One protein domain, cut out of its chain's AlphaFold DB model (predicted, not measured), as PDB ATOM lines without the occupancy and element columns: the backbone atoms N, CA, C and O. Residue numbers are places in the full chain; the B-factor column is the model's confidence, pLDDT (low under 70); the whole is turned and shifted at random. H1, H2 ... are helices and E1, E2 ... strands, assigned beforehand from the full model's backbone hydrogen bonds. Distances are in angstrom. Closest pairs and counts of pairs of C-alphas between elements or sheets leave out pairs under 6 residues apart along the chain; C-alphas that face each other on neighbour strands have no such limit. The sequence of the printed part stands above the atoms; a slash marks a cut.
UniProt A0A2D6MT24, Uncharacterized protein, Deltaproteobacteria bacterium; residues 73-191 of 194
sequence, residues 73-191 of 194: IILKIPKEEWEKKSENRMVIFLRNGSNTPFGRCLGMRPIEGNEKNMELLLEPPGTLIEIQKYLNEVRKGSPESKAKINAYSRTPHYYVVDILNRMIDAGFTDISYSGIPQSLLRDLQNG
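Overview. This is residues 73 to 191 of the 194 residues of an uncharacterized protein of Deltaproteobacteria bacterium (UniProt A0A2D6MT24). A six-stranded sheet, curled like part of a barrel, wraps round helix H2, with H1 on the same face and the other face bare of named helices. H3 lies beyond one end of H2, and residues 186 to 191 stick out. The 119 printed residues include, in order, E1 E2 E3 E4 H1 E5 H2 E6 H3; the mixed sheet runs E4 E3 E2 E1 E5 E6, and the class is mixed. The whole is compact, radius of gyration of the C-alphas 14.5 A, spanning 39 by 33 by 33 A.

Arrangement. E1, residues 73 to 76, E2, 91 to 95, E3, 103 to 111, and E4, 114 to 123, form a meander of hairpins, each strand antiparallel to the one before; N 74 and O 94 (2.8 A), N 91 and O 105 (2.9 A) and N 119 and O 109 (2.7 A) are within hydrogen-bond range. E3 bends by 65 degrees at residue 107, E4 by 71 at 117. E5, residues 147 to 151, is parallel to E1, with N 75 and O 150 at 2.8 A. E5, H2, residues 157 to 169, and E6, 175 to 178, form a strand-helix-strand unit, parallel neighbour strands joined through a helix, its crossover right-handed; N 176 and O 147 are 2.8 A apart. H1, residues 127 to 141, and H2 are on the same face of the sheet, and the architecture is two layers, the sheet being one and the helices on one face of it the other. H1 touches H2 with residues 132 to 135 alone, closest C-alphas Gln 132 and Arg 166, 6.4 A. H3, residues 182 to 189, is close to H2 but not clearly touching: the closest C-alphas, His 157 and Leu 184, are 6.5 A apart. Every O i to N i+4 pair is within hydrogen-bond range in H1, H2 and H3.

Along the chain. E1 begins at C-alpha 73 (241.627, 228.842, 211.460); H3 ends at C-alpha 189 (221.542, 239.974, 197.443). E4 is 22.8 A long, H1 21.2 A, E3 20.8 A and H2 18.5 A.

Size, cuts and confidence. The farthest C-alphas, Gly 141 and Asn 190, are 42.4 A apart. The printed part has no cut; the link E1 to E2 is long. Residues 115 to 116, 180 to 189 and 191 have pLDDT under 70.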
ATOM      1  N   ILE A  73     242.643 228.705 210.414       92.94
ATOM      2  CA  ILE A  73     241.627 228.842 211.460       92.94
ATOM      3  C   ILE A  73     240.284 228.337 210.930       92.94
ATOM      4  O   ILE A  73     239.758 228.834 209.934       92.94
ATOM      5  N   ILE A  74     239.703 227.365 211.627       91.19
ATOM      6  CA  ILE A  74     238.427 226.745 211.273       91.19
ATOM      7  C   ILE A  74     237.358 227.202 212.271       91.19
ATOM      8  O   ILE A  74     237.515 227.048 213.484       91.19
ATOM      9  N   LEU A  75     236.249 227.727 211.750       91.69
ATOM     10  CA  LEU A  75     235.076 228.149 212.515       91.69
ATOM     11  C   LEU A  75     233.961 227.119 212.341       91.69
ATOM     12  O   LEU A  75     233.314 227.060 211.290       91.69
ATOM     13  N   LYS A  76     233.728 226.300 213.370       89.81
ATOM     14  CA  LYS A  76     232.753 225.202 213.329       89.81
ATOM     15  C   LYS A  76     231.523 225.522 214.168       89.81
ATOM     16  O   LYS A  76     231.641 225.859 215.341       89.81
ATOM     17  N   ILE A  77     230.343 225.319 213.588       89.88
ATOM     18  CA  ILE A  77     229.065 225.391 214.304       89.88
ATOM     19  C   ILE A  77     228.543 223.966 214.524       89.88
ATOM     20  O   ILE A  77     228.275 223.267 213.537       89.88
ATOM     21  N   PRO A  78     228.382 223.519 215.779       89.06
ATOM     22  CA  PRO A  78     227.757 222.235 216.091       89.06
ATOM     23  C   PRO A  78     226.328 222.144 215.553       89.06
ATOM     24  O   PRO A  78     225.643 223.155 215.408       89.06
ATOM     25  N   LYS A  79     225.871 220.932 215.228       87.31
ATOM     26  CA  LYS A  79     224.566 220.732 214.570       87.31
ATOM     27  C   LYS A  79     223.403 221.204 215.440       87.31
ATOM     28  O   LYS A  79     222.402 221.682 214.923       87.31
ATOM     29  N   GLU A  80     223.571 221.120 216.751       88.31
ATOM     30  CA  GLU A  80     222.603 221.507 217.774       88.31
ATOM     31  C   GLU A  80     222.318 223.022 217.752       88.31
ATOM     32  O   GLU A  80     221.251 223.476 218.154       88.31
ATOM     33  N   GLU A  81     223.257 223.812 217.230       88.19
ATOM     34  CA  GLU A  81     223.181 225.273 217.169       88.19
ATOM     35  C   GLU A  81     222.538 225.780 215.865       88.19
ATOM     36  O   GLU A  81     222.278 226.974 215.715       88.19
ATOM     37  N   TRP A  82     222.275 224.898 214.896       84.88
ATOM     38  CA  TRP A  82     221.853 225.294 213.546       84.88
ATOM     39  C   TRP A  82     220.481 225.965 213.504       84.88
ATOM     40  O   TRP A  82     220.270 226.841 212.659       84.88
ATOM     41  N   GLU A  83     219.596 225.576 214.419       85.56
ATOM     42  CA  GLU A  83     218.234 226.103 214.554       85.56
ATOM     43  C   GLU A  83     218.181 227.411 215.354       85.56
ATOM     44  O   GLU A  83     217.184 228.132 215.322       85.56
ATOM     45  N   LYS A  84     219.262 227.774 216.057       85.44
ATOM     46  CA  LYS A  84     219.314 229.033 216.804       85.44
ATOM     47  C   LYS A  84     219.510 230.219 215.862       85.44
ATOM     48  O   LYS A  84     220.106 230.107 214.779       85.44
ATOM     49  N   LYS A  85     219.039 231.388 216.308       84.31
ATOM     50  CA  LYS A  85     219.338 232.673 215.662       84.31
ATOM     51  C   LYS A  85     220.846 232.872 215.575       84.31
ATOM     52  O   LYS A  85     221.559 232.504 216.500       84.31
ATOM     53  N   SER A  86     221.294 233.495 214.485       80.19
ATOM     54  CA  SER A  86     222.707 233.719 214.153       80.19
ATOM     55  C   SER A  86     223.535 234.266 215.325       80.19
ATOM     56  O   SER A  86     224.633 233.783 215.562       80.19
ATOM     57  N   GLU A  87     222.989 235.224 216.074       79.81
ATOM     58  CA  GLU A  87     223.643 235.892 217.215       79.81
ATOM     59  C   GLU A  87     223.863 234.975 218.429       79.81
ATOM     60  O   GLU A  87     224.776 235.191 219.220       79.81
ATOM     61  N   ASN A  88     223.047 233.925 218.553       83.38
ATOM     62  CA  ASN A  88     223.039 233.006 219.694       83.38
ATOM     63  C   ASN A  88     223.659 231.647 219.352       83.38
ATOM     64  O   ASN A  88     223.470 230.682 220.093       83.38
ATOM     65  N   ARG A  89     224.312 231.533 218.189       87.25
ATOM     66  CA  ARG A  89     224.971 230.292 217.787       87.25
ATOM     67  C   ARG A  89     226.306 230.188 218.485       87.25
ATOM     68  O   ARG A  89     227.139 231.081 218.361       87.25
ATOM     69  N   MET A  90     226.534 229.046 219.119       89.69
ATOM     70  CA  MET A  90     227.869 228.726 219.583       89.69
ATOM     71  C   MET A  90     228.794 228.397 218.398       89.69
ATOM     72  O   MET A  90     228.447 227.610 217.511       89.69
ATOM     73  N   VAL A  91     229.975 229.012 218.382       91.12
ATOM     74  CA  VAL A  91     231.015 228.818 217.362       91.12
ATOM     75  C   VAL A  91     232.284 228.307 218.030       91.12
ATOM     76  O   VAL A  91     232.770 228.907 218.983       91.12
ATOM     77  N   ILE A  92     232.840 227.211 217.521       91.38
ATOM     78  CA  ILE A  92     234.097 226.623 217.997       91.38
ATOM     79  C   ILE A  92     235.239 227.103 217.102       91.38
ATOM     80  O   ILE A  92     235.155 226.975 215.877       91.38
ATOM     81  N   PHE A  93     236.312 227.597 217.720       93.19
ATOM     82  CA  PHE A  93     237.535 228.013 217.039       93.19
ATOM     83  C   PHE A  93     238.567 226.892 217.085       93.19
ATOM     84  O   PHE A  93     238.982 226.445 218.158       93.19
ATOM     85  N   LEU A  94     238.995 226.442 215.913       91.06
ATOM     86  CA  LEU A  94     239.917 225.325 215.752       91.06
ATOM     87  C   LEU A  94     241.126 225.760 214.924       91.06
ATOM     88  O   LEU A  94     241.005 226.565 214.003       91.06
ATOM     89  N   ARG A  95     242.281 225.173 215.227       90.31
ATOM     90  CA  ARG A  95     243.457 225.178 214.354       90.31
ATOM     91  C   ARG A  95     243.427 223.921 213.491       90.31
ATOM     92  O   ARG A  95     243.138 222.844 214.018       90.31
ATOM     93  N   ASN A  96     243.769 224.028 212.209       84.06
ATOM     94  CA  ASN A  96     243.895 222.834 211.374       84.06
ATOM     95  C   ASN A  96     244.939 221.849 211.946       84.06
ATOM     96  O   ASN A  96     245.991 222.247 212.448       84.06
ATOM     97  N   GLY A  97     244.616 220.556 211.919       76.69
ATOM     98  CA  GLY A  97     245.452 219.482 212.461       76.69
ATOM     99  C   GLY A  97     245.510 219.386 213.992       76.69
ATOM    100  O   GLY A  97     246.189 218.501 214.506       76.69
ATOM    101  N   SER A  98     244.808 220.252 214.735       77.69
ATOM    102  CA  SER A  98     244.712 220.172 216.198       77.69
ATOM    103  C   SER A  98     243.418 219.491 216.642       77.69
ATOM    104  O   SER A  98     242.336 219.807 216.149       77.69
ATOM    105  N   ASN A  99     243.517 218.619 217.648       74.69
ATOM    106  CA  ASN A  99     242.353 218.058 218.345       74.69
ATOM    107  C   ASN A  99     241.842 218.969 219.474       74.69
ATOM    108  O   ASN A  99     240.753 218.740 220.001       74.69
ATOM    109  N   THR A 100     242.611 219.999 219.839       84.56
ATOM    110  CA  THR A 100     242.273 220.937 220.914       84.56
ATOM    111  C   THR A 100     241.851 222.281 220.312       84.56
ATOM    112  O   THR A 100     242.649 222.882 219.582       84.56
ATOM    113  N   PRO A 101     240.620 222.760 220.581       90.00
ATOM    114  CA  PRO A 101     240.178 224.085 220.159       90.00
ATOM    115  C   PRO A 101     240.872 225.187 220.966       90.00
ATOM    116  O   PRO A 101     241.226 224.977 222.122       90.00
ATOM    117  N   PHE A 102     240.970 226.387 220.387       92.50
ATOM    118  CA  PHE A 102     241.318 227.609 221.137       92.50
ATOM    119  C   PHE A 102     240.215 228.000 222.136       92.50
ATOM    120  O   PHE A 102     240.408 228.775 223.069       92.50
ATOM    121  N   GLY A 103     239.003 227.506 221.890       92.25
ATOM    122  CA  GLY A 103     237.825 227.740 222.703       92.25
ATOM    123  C   GLY A 103     236.579 227.865 221.847       92.25
ATOM    124  O   GLY A 103     236.548 227.480 220.672       92.25
ATOM    125  N   ARG A 104     235.530 228.399 222.457       93.00
ATOM    126  CA  ARG A 104     234.222 228.595 221.840       93.00
ATOM    127  C   ARG A 104     233.685 229.980 222.158       93.00
ATOM    128  O   ARG A 104     233.940 230.522 223.224       93.00
ATOM    129  N   CYS A 105     232.908 230.537 221.246       91.62
ATOM    130  CA  CYS A 105     232.060 231.681 221.526       91.62
ATOM    131  C   CYS A 105     230.637 231.180 221.726       91.62
ATOM    132  O   CYS A 105     230.120 230.527 220.831       91.62
ATOM    133  N   LEU A 106     230.012 231.464 222.867       89.25
ATOM    134  CA  LEU A 106     228.641 231.039 223.168       89.25
ATOM    135  C   LEU A 106     227.570 231.937 222.531       89.25
ATOM    136  O   LEU A 106     226.400 231.566 222.506       89.25
ATOM    137  N   GLY A 107     227.960 233.110 222.038       86.06
ATOM    138  CA  GLY A 107     227.067 234.060 221.389       86.06
ATOM    139  C   GLY A 107     227.647 235.468 221.366       86.06
ATOM    140  O   GLY A 107     228.774 235.709 221.803       86.06
ATOM    141  N   MET A 108     226.862 236.403 220.849       86.19
ATOM    142  CA  MET A 108     227.238 237.803 220.696       86.19
ATOM    143  C   MET A 108     226.351 238.680 221.570       86.19
ATOM    144  O   MET A 108     225.145 238.451 221.651       86.19
ATOM    145  N   ARG A 109     226.928 239.704 222.195       85.38
ATOM    146  CA  ARG A 109     226.168 240.730 222.921       85.38
ATOM    147  C   ARG A 109     226.539 242.117 222.408       85.38
ATOM    148  O   ARG A 109     227.702 242.315 222.088       85.38
ATOM    149  N   PRO A 110     225.613 243.080 222.323       83.50
ATOM    150  CA  PRO A 110     225.984 244.453 222.000       83.50
ATOM    151  C   PRO A 110     226.936 245.002 223.068       83.50
ATOM    152  O   PRO A 110     226.770 244.722 224.258       83.50
ATOM    153  N   ILE A 111     227.934 245.775 222.643       83.88
ATOM    154  CA  ILE A 111     228.807 246.501 223.566       83.88
ATOM    155  C   ILE A 111     227.976 247.595 224.237       83.88
ATOM    156  O   ILE A 111     227.235 248.329 223.577       83.88
ATOM    157  N   GLU A 112     228.106 247.710 225.555       78.69
ATOM    158  CA  GLU A 112     227.406 248.725 226.336       78.69
ATOM    159  C   GLU A 112     227.733 250.131 225.793       78.69
ATOM    160  O   GLU A 112     228.893 250.536 225.722       78.69
ATOM    161  N   GLY A 113     226.707 250.853 225.331       75.25
ATOM    162  CA  GLY A 113     226.850 252.184 224.727       75.25
ATOM    163  C   GLY A 113     227.091 252.222 223.211       75.25
ATOM    164  O   GLY A 113     227.171 253.314 222.651       75.25
ATOM    165  N   ASN A 114     227.169 251.078 222.518       75.44
ATOM    166  CA  ASN A 114     227.235 251.038 221.055       75.44
ATOM    167  C   ASN A 114     226.557 249.787 220.475       75.44
ATOM    168  O   ASN A 114     227.197 248.760 220.261       75.44
ATOM    169  N   GLU A 115     225.271 249.911 220.134       66.94
ATOM    170  CA  GLU A 115     224.451 248.825 219.568       66.94
ATOM    171  C   GLU A 115     224.972 248.267 218.233       66.94
ATOM    172  O   GLU A 115     224.573 247.178 217.826       66.94
ATOM    173  N   LYS A 116     225.857 248.990 217.531       68.00
ATOM    174  CA  LYS A 116     226.437 248.522 216.263       68.00
ATOM    175  C   LYS A 116     227.623 247.586 216.457       68.00
ATOM    176  O   LYS A 116     227.942 246.831 215.540       68.00
ATOM    177  N   ASN A 117     228.276 247.639 217.615       75.38
ATOM    178  CA  ASN A 117     229.428 246.800 217.901       75.38
ATOM    179  C   ASN A 117     229.003 245.629 218.780       75.38
ATOM    180  O   ASN A 117     228.327 245.802 219.792       75.38
ATOM    181  N   MET A 118     229.437 244.435 218.396       80.62
ATOM    182  CA  MET A 118     229.142 243.204 219.114       80.62
ATOM    183  C   MET A 118     230.387 242.754 219.877       80.62
ATOM    184  O   MET A 118     231.491 242.792 219.356       80.62
ATOM    185  N   GLU A 119     230.223 242.299 221.105       85.81
ATOM    186  CA  GLU A 119     231.233 241.589 221.874       85.81
ATOM    187  C   GLU A 119     230.983 240.083 221.777       85.81
ATOM    188  O   GLU A 119     229.839 239.617 221.810       85.81
ATOM    189  N   LEU A 120     232.064 239.309 221.679       88.19
ATOM    190  CA  LEU A 120     232.009 237.852 221.679       88.19
ATOM    191  C   LEU A 120     231.996 237.327 223.117       88.19
ATOM    192  O   LEU A 120     232.908 237.610 223.891       88.19
ATOM    193  N   LEU A 121     231.009 236.501 223.465       89.94
ATOM    194  CA  LEU A 121     230.984 235.806 224.751       89.94
ATOM    195  C   LEU A 121     231.865 234.550 224.669       89.94
ATOM    196  O   LEU A 121     231.425 233.517 224.162       89.94
ATOM    197  N   LEU A 122     233.127 234.653 225.087       92.25
ATOM    198  CA  LEU A 122     234.160 233.630 224.868       92.25
ATOM    199  C   LEU A 122     234.362 232.704 226.074       92.25
ATOM    200  O   LEU A 122     234.399 233.149 227.219       92.25
ATOM    201  N   GLU A 123     234.591 231.424 225.790       90.88
ATOM    202  CA  GLU A 123     234.997 230.401 226.751       90.88
ATOM    203  C   GLU A 123     236.164 229.555 226.198       90.88
ATOM    204  O   GLU A 123     235.963 228.790 225.248       90.88
ATOM    205  N   PRO A 124     237.362 229.616 226.807       92.75
ATOM    206  CA  PRO A 124     237.775 230.558 227.854       92.75
ATOM    207  C   PRO A 124     237.821 232.018 227.347       92.75
ATOM    208  O   PRO A 124     237.906 232.253 226.144       92.75
ATOM    209  N   PRO A 125     237.842 233.029 228.236       89.06
ATOM    210  CA  PRO A 125     237.903 234.438 227.822       89.06
ATOM    211  C   PRO A 125     239.162 234.788 227.001       89.06
ATOM    212  O   PRO A 125     239.173 235.774 226.269       89.06
ATOM    213  N   GLY A 126     240.220 233.973 227.088       91.00
ATOM    214  CA  GLY A 126     241.481 234.153 226.365       91.00
ATOM    215  C   GLY A 126     241.505 233.646 224.919       91.00
ATOM    216  O   GLY A 126     242.524 233.828 224.261       91.00
ATOM    217  N   THR A 127     240.430 233.049 224.389       93.44
ATOM    218  CA  THR A 127     240.431 232.395 223.061       93.44
ATOM    219  C   THR A 127     240.999 233.267 221.938       93.44
ATOM    220  O   THR A 127     241.820 232.806 221.150       93.44
ATOM    221  N   LEU A 128     240.621 234.547 221.872       92.81
ATOM    222  CA  LEU A 128     241.133 235.451 220.835       92.81
ATOM    223  C   LEU A 128     242.612 235.812 221.028       92.81
ATOM    224  O   LEU A 128     243.333 236.006 220.050       92.81
ATOM    225  N   ILE A 129     243.074 235.881 222.278       93.75
ATOM    226  CA  ILE A 129     244.485 236.114 222.610       93.75
ATOM    227  C   ILE A 129     245.315 234.905 222.178       93.75
ATOM    228  O   ILE A 129     246.389 235.067 221.601       93.75
ATOM    229  N   GLU A 130     244.809 233.696 222.413       94.12
ATOM    230  CA  GLU A 130     245.458 232.456 221.989       94.12
ATOM    231  C   GLU A 130     245.541 232.346 220.465       94.12
ATOM    232  O   GLU A 130     246.606 232.015 219.940       94.12
ATOM    233  N   ILE A 131     244.467 232.705 219.750       94.44
ATOM    234  CA  ILE A 131     244.480 232.785 218.284       94.44
ATOM    235  C   ILE A 131     245.533 233.794 217.817       94.44
ATOM    236  O   ILE A 131     246.357 233.460 216.970       94.44
ATOM    237  N   GLN A 132     245.557 235.004 218.385       95.38
ATOM    238  CA  GLN A 132     246.545 236.021 218.011       95.38
ATOM    239  C   GLN A 132     247.977 235.537 218.252       95.38
ATOM    240  O   GLN A 132     248.857 235.728 217.413       95.38
ATOM    241  N   LYS A 133     248.221 234.904 219.404       95.00
ATOM    242  CA  LYS A 133     249.526 234.347 219.753       95.00
ATOM    243  C   LYS A 133     249.952 233.290 218.736       95.00
ATOM    244  O   LYS A 133     251.071 233.369 218.238       95.00
ATOM    245  N   TYR A 134     249.053 232.373 218.387       93.62
ATOM    246  CA  TYR A 134     249.299 231.361 217.363       93.62
ATOM    247  C   TYR A 134     249.640 231.984 216.002       93.62
ATOM    248  O   TYR A 134     250.651 231.621 215.402       93.62
ATOM    249  N   LEU A 135     248.850 232.956 215.536       94.25
ATOM    250  CA  LEU A 135     249.092 233.650 214.266       94.25
ATOM    251  C   LEU A 135     250.470 234.331 214.248       94.25
ATOM    252  O   LEU A 135     251.231 234.175 213.294       94.25
ATOM    253  N   ASN A 136     250.831 235.013 215.335       94.62
ATOM    254  CA  ASN A 136     252.136 235.652 215.482       94.62
ATOM    255  C   ASN A 136     253.290 234.634 215.512       94.62
ATOM    256  O   ASN A 136     254.366 234.910 214.985       94.62
ATOM    257  N   GLU A 137     253.105 233.473 216.144       92.75
ATOM    258  CA  GLU A 137     254.108 232.400 216.178       92.75
ATOM    259  C   GLU A 137     254.349 231.810 214.788       92.75
ATOM    260  O   GLU A 137     255.504 231.654 214.390       92.75
ATOM    261  N   VAL A 138     253.282 231.558 214.022       91.81
ATOM    262  CA  VAL A 138     253.400 231.098 212.632       91.81
ATOM    263  C   VAL A 138     254.127 232.136 211.787       91.81
ATOM    264  O   VAL A 138     255.086 231.795 211.095       91.81
ATOM    265  N   ARG A 139     253.747 233.415 211.900       90.06
ATOM    266  CA  ARG A 139     254.380 234.491 211.133       90.06
ATOM    267  C   ARG A 139     255.866 234.654 211.451       90.06
ATOM    268  O   ARG A 139     256.667 234.900 210.555       90.06
ATOM    269  N   LYS A 140     256.254 234.497 212.721       90.31
ATOM    270  CA  LYS A 140     257.667 234.511 213.135       90.31
ATOM    271  C   LYS A 140     258.447 233.323 212.577       90.31
ATOM    272  O   LYS A 140     259.616 233.486 212.244       90.31
ATOM    273  N   GLY A 141     257.823 232.147 212.509       88.19
ATOM    274  CA  GLY A 141     258.440 230.945 211.948       88.19
ATOM    275  C   GLY A 141     258.598 231.006 210.427       88.19
ATOM    276  O   GLY A 141     259.586 230.503 209.901       88.19
ATOM    277  N   SER A 142     257.653 231.645 209.733       87.25
ATOM    278  CA  SER A 142     257.643 231.787 208.276       87.25
ATOM    279  C   SER A 142     257.109 233.173 207.873       87.25
ATOM    280  O   SER A 142     255.895 233.396 207.890       87.25
ATOM    281  N   PRO A 143     257.980 234.127 207.491       85.38
ATOM    282  CA  PRO A 143     257.558 235.462 207.054       85.38
ATOM    283  C   PRO A 143     256.796 235.500 205.724       85.38
ATOM    284  O   PRO A 143     256.208 236.520 205.405       85.38
ATOM    285  N   GLU A 144     256.788 234.416 204.951       87.06
ATOM    286  CA  GLU A 144     255.999 234.283 203.712       87.06
ATOM    287  C   GLU A 144     254.765 233.394 203.923       87.06
ATOM    288  O   GLU A 144     254.125 232.950 202.973       87.06
ATOM    289  N   SER A 145     254.433 233.112 205.188       85.75
ATOM    290  CA  SER A 145     253.305 232.252 205.527       85.75
ATOM    291  C   SER A 145     251.988 232.783 204.987       85.75
ATOM    292  O   SER A 145     251.682 233.975 205.091       85.75
ATOM    293  N   LYS A 146     251.192 231.854 204.455       90.88
ATOM    294  CA  LYS A 146     249.825 232.094 203.992       90.88
ATOM    295  C   LYS A 146     248.841 231.768 205.103       90.88
ATOM    296  O   LYS A 146     249.020 230.786 205.830       90.88
ATOM    297  N   ALA A 147     247.793 232.574 205.215       92.06
ATOM    298  CA  ALA A 147     246.716 232.333 206.161       92.06
ATOM    299  C   ALA A 147     245.434 231.887 205.459       92.06
ATOM    300  O   ALA A 147     245.152 232.253 204.317       92.06
ATOM    301  N   LYS A 148     244.625 231.110 206.173       92.25
ATOM    302  CA  LYS A 148     243.328 230.639 205.711       92.25
ATOM    303  C   LYS A 148     242.293 230.672 206.808       92.25
ATOM    304  O   LYS A 148     242.524 230.205 207.923       92.25
ATOM    305  N   ILE A 149     241.109 231.146 206.452       92.06
ATOM    306  CA  ILE A 149     239.919 231.003 207.280       92.06
ATOM    307  C   ILE A 149     238.955 230.054 206.587       92.06
ATOM    308  O   ILE A 149     238.575 230.250 205.430       92.06
ATOM    309  N   ASN A 150     238.524 229.039 207.325       89.94
ATOM    310  CA  ASN A 150     237.486 228.117 206.904       89.94
ATOM    311  C   ASN A 150     236.249 228.324 207.772       89.94
ATOM    312  O   ASN A 150     236.183 227.872 208.918       89.94
ATOM    313  N   ALA A 151     235.277 229.054 207.235       88.00
ATOM    314  CA  ALA A 151     234.033 229.353 207.916       88.00
ATOM    315  C   ALA A 151     232.883 228.601 207.252       88.00
ATOM    316  O   ALA A 151     232.621 228.751 206.064       88.00
ATOM    317  N   TYR A 152     232.137 227.817 208.025       81.38
ATOM    318  CA  TYR A 152     230.947 227.150 207.503       81.38
ATOM    319  C   TYR A 152     229.905 228.180 207.036       81.38
ATOM    320  O   TYR A 152     229.820 229.286 207.559       81.38
ATOM    321  N   SER A 153     229.051 227.805 206.080       76.06
ATOM    322  CA  SER A 153     228.066 228.720 205.472       76.06
ATOM    323  C   SER A 153     227.122 229.392 206.476       76.06
ATOM    324  O   SER A 153     226.581 230.462 206.218       76.06
ATOM    325  N   ARG A 154     226.913 228.776 207.641       80.75
ATOM    326  CA  ARG A 154     226.058 229.291 208.716       80.75
ATOM    327  C   ARG A 154     226.793 230.180 209.723       80.75
ATOM    328  O   ARG A 154     226.139 230.671 210.646       80.75
ATOM    329  N   THR A 155     228.106 230.359 209.569       85.56
ATOM    330  CA  THR A 155     228.941 231.166 210.462       85.56
ATOM    331  C   THR A 155     228.559 232.635 210.335       85.56
ATOM    332  O   THR A 155     228.552 233.160 209.221       85.56
ATOM    333  N   PRO A 156     228.224 233.313 211.445       85.38
ATOM    334  CA  PRO A 156     227.896 234.732 211.399       85.38
ATOM    335  C   PRO A 156     229.087 235.565 210.909       85.38
ATOM    336  O   PRO A 156     230.225 235.334 211.317       85.38
ATOM    337  N   HIS A 157     228.812 236.548 210.046       83.94
ATOM    338  CA  HIS A 157     229.834 237.357 209.370       83.94
ATOM    339  C   HIS A 157     230.831 238.019 210.330       83.94
ATOM    340  O   HIS A 157     232.027 238.039 210.059       83.94
ATOM    341  N   TYR A 158     230.357 238.503 211.479       86.31
ATOM    342  CA  TYR A 158     231.207 239.189 212.450       86.31
ATOM    343  C   TYR A 158     232.382 238.320 212.929       86.31
ATOM    344  O   TYR A 158     233.496 238.821 213.041       86.31
ATOM    345  N   TYR A 159     232.186 237.009 213.131       89.06
ATOM    346  CA  TYR A 159     233.287 236.114 213.510       89.06
ATOM    347  C   TYR A 159     234.373 236.048 212.439       89.06
ATOM    348  O   TYR A 159     235.553 235.993 212.759       89.06
ATOM    349  N   VAL A 160     233.974 236.045 211.166       89.12
ATOM    350  CA  VAL A 160     234.914 236.004 210.043       89.12
ATOM    351  C   VAL A 160     235.742 237.283 210.014       89.12
ATOM    352  O   VAL A 160     236.962 237.209 209.920       89.12
ATOM    353  N   VAL A 161     235.091 238.440 210.156       89.06
ATOM    354  CA  VAL A 161     235.765 239.745 210.164       89.06
ATOM    355  C   VAL A 161     236.741 239.876 211.331       89.06
ATOM    356  O   VAL A 161     237.862 240.326 211.115       89.06
ATOM    357  N   ASP A 162     236.361 239.449 212.541       91.12
ATOM    358  CA  ASP A 162     237.261 239.512 213.703       91.12
ATOM    359  C   ASP A 162     238.549 238.713 213.453       91.12
ATOM    360  O   ASP A 162     239.649 239.226 213.644       91.12
ATOM    361  N   ILE A 163     238.431 237.489 212.927       92.88
ATOM    362  CA  ILE A 163     239.599 236.656 212.619       92.88
ATOM    363  C   ILE A 163     240.415 237.218 211.446       92.88
ATOM    364  O   ILE A 163     241.643 237.181 211.504       92.88
ATOM    365  N   LEU A 164     239.774 237.774 210.410       92.44
ATOM    366  CA  LEU A 164     240.477 238.431 209.300       92.44
ATOM    367  C   LEU A 164     241.323 239.607 209.791       92.44
ATOM    368  O   LEU A 164     242.506 239.681 209.465       92.44
ATOM    369  N   ASN A 165     240.745 240.483 210.616       93.88
ATOM    370  CA  ASN A 165     241.468 241.618 211.190       93.88
ATOM    371  C   ASN A 165     242.689 241.143 211.984       93.88
ATOM    372  O   ASN A 165     243.775 241.683 211.823       93.88
ATOM    373  N   ARG A 166     242.559 240.054 212.746       95.00
ATOM    374  CA  ARG A 166     243.671 239.467 213.512       95.00
ATOM    375  C   ARG A 166     244.788 238.895 212.653       95.00
ATOM    376  O   ARG A 166     245.953 238.966 213.042       95.00
ATOM    377  N   MET A 167     244.448 238.312 211.505       94.56
ATOM    378  CA  MET A 167     245.438 237.862 210.527       94.56
ATOM    379  C   MET A 167     246.181 239.051 209.912       94.56
ATOM    380  O   MET A 167     247.406 239.016 209.810       94.56
ATOM    381  N   ILE A 168     245.468 240.127 209.578       93.06
ATOM    382  CA  ILE A 168     246.081 241.369 209.089       93.06
ATOM    383  C   ILE A 168     246.997 241.970 210.165       93.06
ATOM    384  O   ILE A 168     248.147 242.291 209.873       93.06
ATOM    385  N   ASP A 169     246.541 242.035 211.418       94.56
ATOM    386  CA  ASP A 169     247.317 242.540 212.558       94.56
ATOM    387  C   ASP A 169     248.565 241.689 212.840       94.56
ATOM    388  O   ASP A 169     249.606 242.206 213.244       94.56
ATOM    389  N   ALA A 170     248.484 240.376 212.604       94.25
ATOM    390  CA  ALA A 170     249.632 239.473 212.674       94.25
ATOM    391  C   ALA A 170     250.601 239.639 211.486       94.25
ATOM    392  O   ALA A 170     251.691 239.069 211.506       94.25
ATOM    393  N   GLY A 171     250.239 240.422 210.466       92.31
ATOM    394  CA  GLY A 171     251.084 240.753 209.321       92.31
ATOM    395  C   GLY A 171     250.953 239.804 208.132       92.31
ATOM    396  O   GLY A 171     251.852 239.787 207.290       92.31
ATOM    397  N   PHE A 172     249.883 239.007 208.051       92.88
ATOM    398  CA  PHE A 172     249.610 238.177 206.878       92.88
ATOM    399  C   PHE A 172     249.122 239.039 205.710       92.88
ATOM    400  O   PHE A 172     248.191 239.829 205.849       92.88
ATOM    401  N   THR A 173     249.749 238.868 204.547       90.25
ATOM    402  CA  THR A 173     249.401 239.569 203.301       90.25
ATOM    403  C   THR A 173     248.630 238.679 202.330       90.25
ATOM    404  O   THR A 173     247.769 239.173 201.606       90.25
ATOM    405  N   ASP A 174     248.912 237.374 202.332       90.38
ATOM    406  CA  ASP A 174     248.209 236.363 201.544       90.38
ATOM    407  C   ASP A 174     247.215 235.618 202.446       90.38
ATOM    408  O   ASP A 174     247.584 234.732 203.226       90.38
ATOM    409  N   ILE A 175     245.953 236.057 202.403       91.12
ATOM    410  CA  ILE A 175     244.857 235.521 203.212       91.12
ATOM    411  C   ILE A 175     243.802 234.930 202.283       91.12
ATOM    412  O   ILE A 175     243.183 235.628 201.479       91.12
ATOM    413  N   SER A 176     243.547 233.639 202.449       88.50
ATOM    414  CA  SER A 176     242.479 232.923 201.767       88.50
ATOM    415  C   SER A 176     241.255 232.762 202.668       88.50
ATOM    416  O   SER A 176     241.341 232.589 203.887       88.50
ATOM    417  N   TYR A 177     240.078 232.805 202.054       87.31
ATOM    418  CA  TYR A 177     238.808 232.621 202.740       87.31
ATOM    419  C   TYR A 177     237.989 231.536 202.048       87.31
ATOM    420  O   TYR A 177     237.841 231.539 200.826       87.31
ATOM    421  N   SER A 178     237.458 230.598 202.832       82.75
ATOM    422  CA  SER A 178     236.643 229.492 202.339       82.75
ATOM    423  C   SER A 178     235.337 229.350 203.120       82.75
ATOM    424  O   SER A 178     235.305 229.437 204.350       82.75
ATOM    425  N   GLY A 179     234.267 229.123 202.351       70.56
ATOM    426  CA  GLY A 179     232.869 229.158 202.778       70.56
ATOM    427  C   GLY A 179     232.280 230.558 202.645       70.56
ATOM    428  O   GLY A 179     232.968 231.530 202.874       70.56
ATOM    429  N   ILE A 180     231.032 230.695 202.195       63.22
ATOM    430  CA  ILE A 180     230.386 232.010 202.062       63.22
ATOM    431  C   ILE A 180     229.345 232.117 203.179       63.22
ATOM    432  O   ILE A 180     228.454 231.258 203.227       63.22
ATOM    433  N   PRO A 181     229.407 233.123 204.074       64.31
ATOM    434  CA  PRO A 181     228.409 233.297 205.115       64.31
ATOM    435  C   PRO A 181     227.060 233.556 204.457       64.31
ATOM    436  O   PRO A 181     226.932 234.439 203.610       64.31
ATOM    437  N   GLN A 182     226.025 232.830 204.861       65.75
ATOM    438  CA  GLN A 182     224.675 233.025 204.333       65.75
ATOM    439  C   GLN A 182     224.151 234.434 204.617       65.75
ATOM    440  O   GLN A 182     223.399 234.971 203.811       65.75
ATOM    441  N   SER A 183     224.569 235.049 205.730       63.47
ATOM    442  CA  SER A 183     224.250 236.446 206.029       63.47
ATOM    443  C   SER A 183     224.870 237.391 205.002       63.47
ATOM    444  O   SER A 183     224.159 238.217 204.458       63.47
ATOM    445  N   LEU A 184     226.148 237.202 204.654       63.94
ATOM    446  CA  LEU A 184     226.830 238.006 203.636       63.94
ATOM    447  C   LEU A 184     226.182 237.820 202.258       63.94
ATOM    448  O   LEU A 184     225.960 238.784 201.541       63.94
ATOM    449  N   LEU A 185     225.825 236.583 201.908       64.31
ATOM    450  CA  LEU A 185     225.125 236.266 200.662       64.31
ATOM    451  C   LEU A 185     223.759 236.964 200.603       64.31
ATOM    452  O   LEU A 185     223.403 237.539 199.579       64.31
ATOM    453  N   ARG A 186     223.032 236.970 201.726       66.31
ATOM    454  CA  ARG A 186     221.764 237.686 201.883       66.31
ATOM    455  C   ARG A 186     221.953 239.202 201.810       66.31
ATOM    456  O   ARG A 186     221.165 239.866 201.152       66.31
ATOM    457  N   ASP A 187     222.986 239.750 202.437       69.38
ATOM    458  CA  ASP A 187     223.258 241.190 202.461       69.38
ATOM    459  C   ASP A 187     223.733 241.713 201.097       69.38
ATOM    460  O   ASP A 187     223.322 242.796 200.685       69.38
ATOM    461  N   LEU A 188     224.515 240.920 200.355       64.88
ATOM    462  CA  LEU A 188     224.881 241.181 198.958       64.88
ATOM    463  C   LEU A 188     223.659 241.103 198.031       64.88
ATOM    464  O   LEU A 188     223.469 241.973 197.186       64.88
ATOM    465  N   GLN A 189     222.794 240.096 198.205       68.69
ATOM    466  CA  GLN A 189     221.542 239.974 197.443       68.69
ATOM    467  C   GLN A 189     220.570 241.123 197.723       68.69
ATOM    468  O   GLN A 189     219.871 241.575 196.820       68.69
ATOM    469  N   ASN A 190     220.545 241.608 198.962       74.50
ATOM    470  CA  ASN A 190     219.708 242.729 199.377       74.50
ATOM    471  C   ASN A 190     220.334 244.099 199.051       74.50
ATOM    472  O   ASN A 190     219.694 245.121 199.286       74.50
ATOM    473  N   GLY A 191     221.566 244.140 198.525       58.88
ATOM    474  CA  GLY A 191     222.282 245.380 198.208       58.88
ATOM    475  C   GLY A 191     222.681 246.211 199.434       58.88
ATOM    476  O   GLY A 191     222.974 247.399 199.300       58.88
TER     477      GLY A 191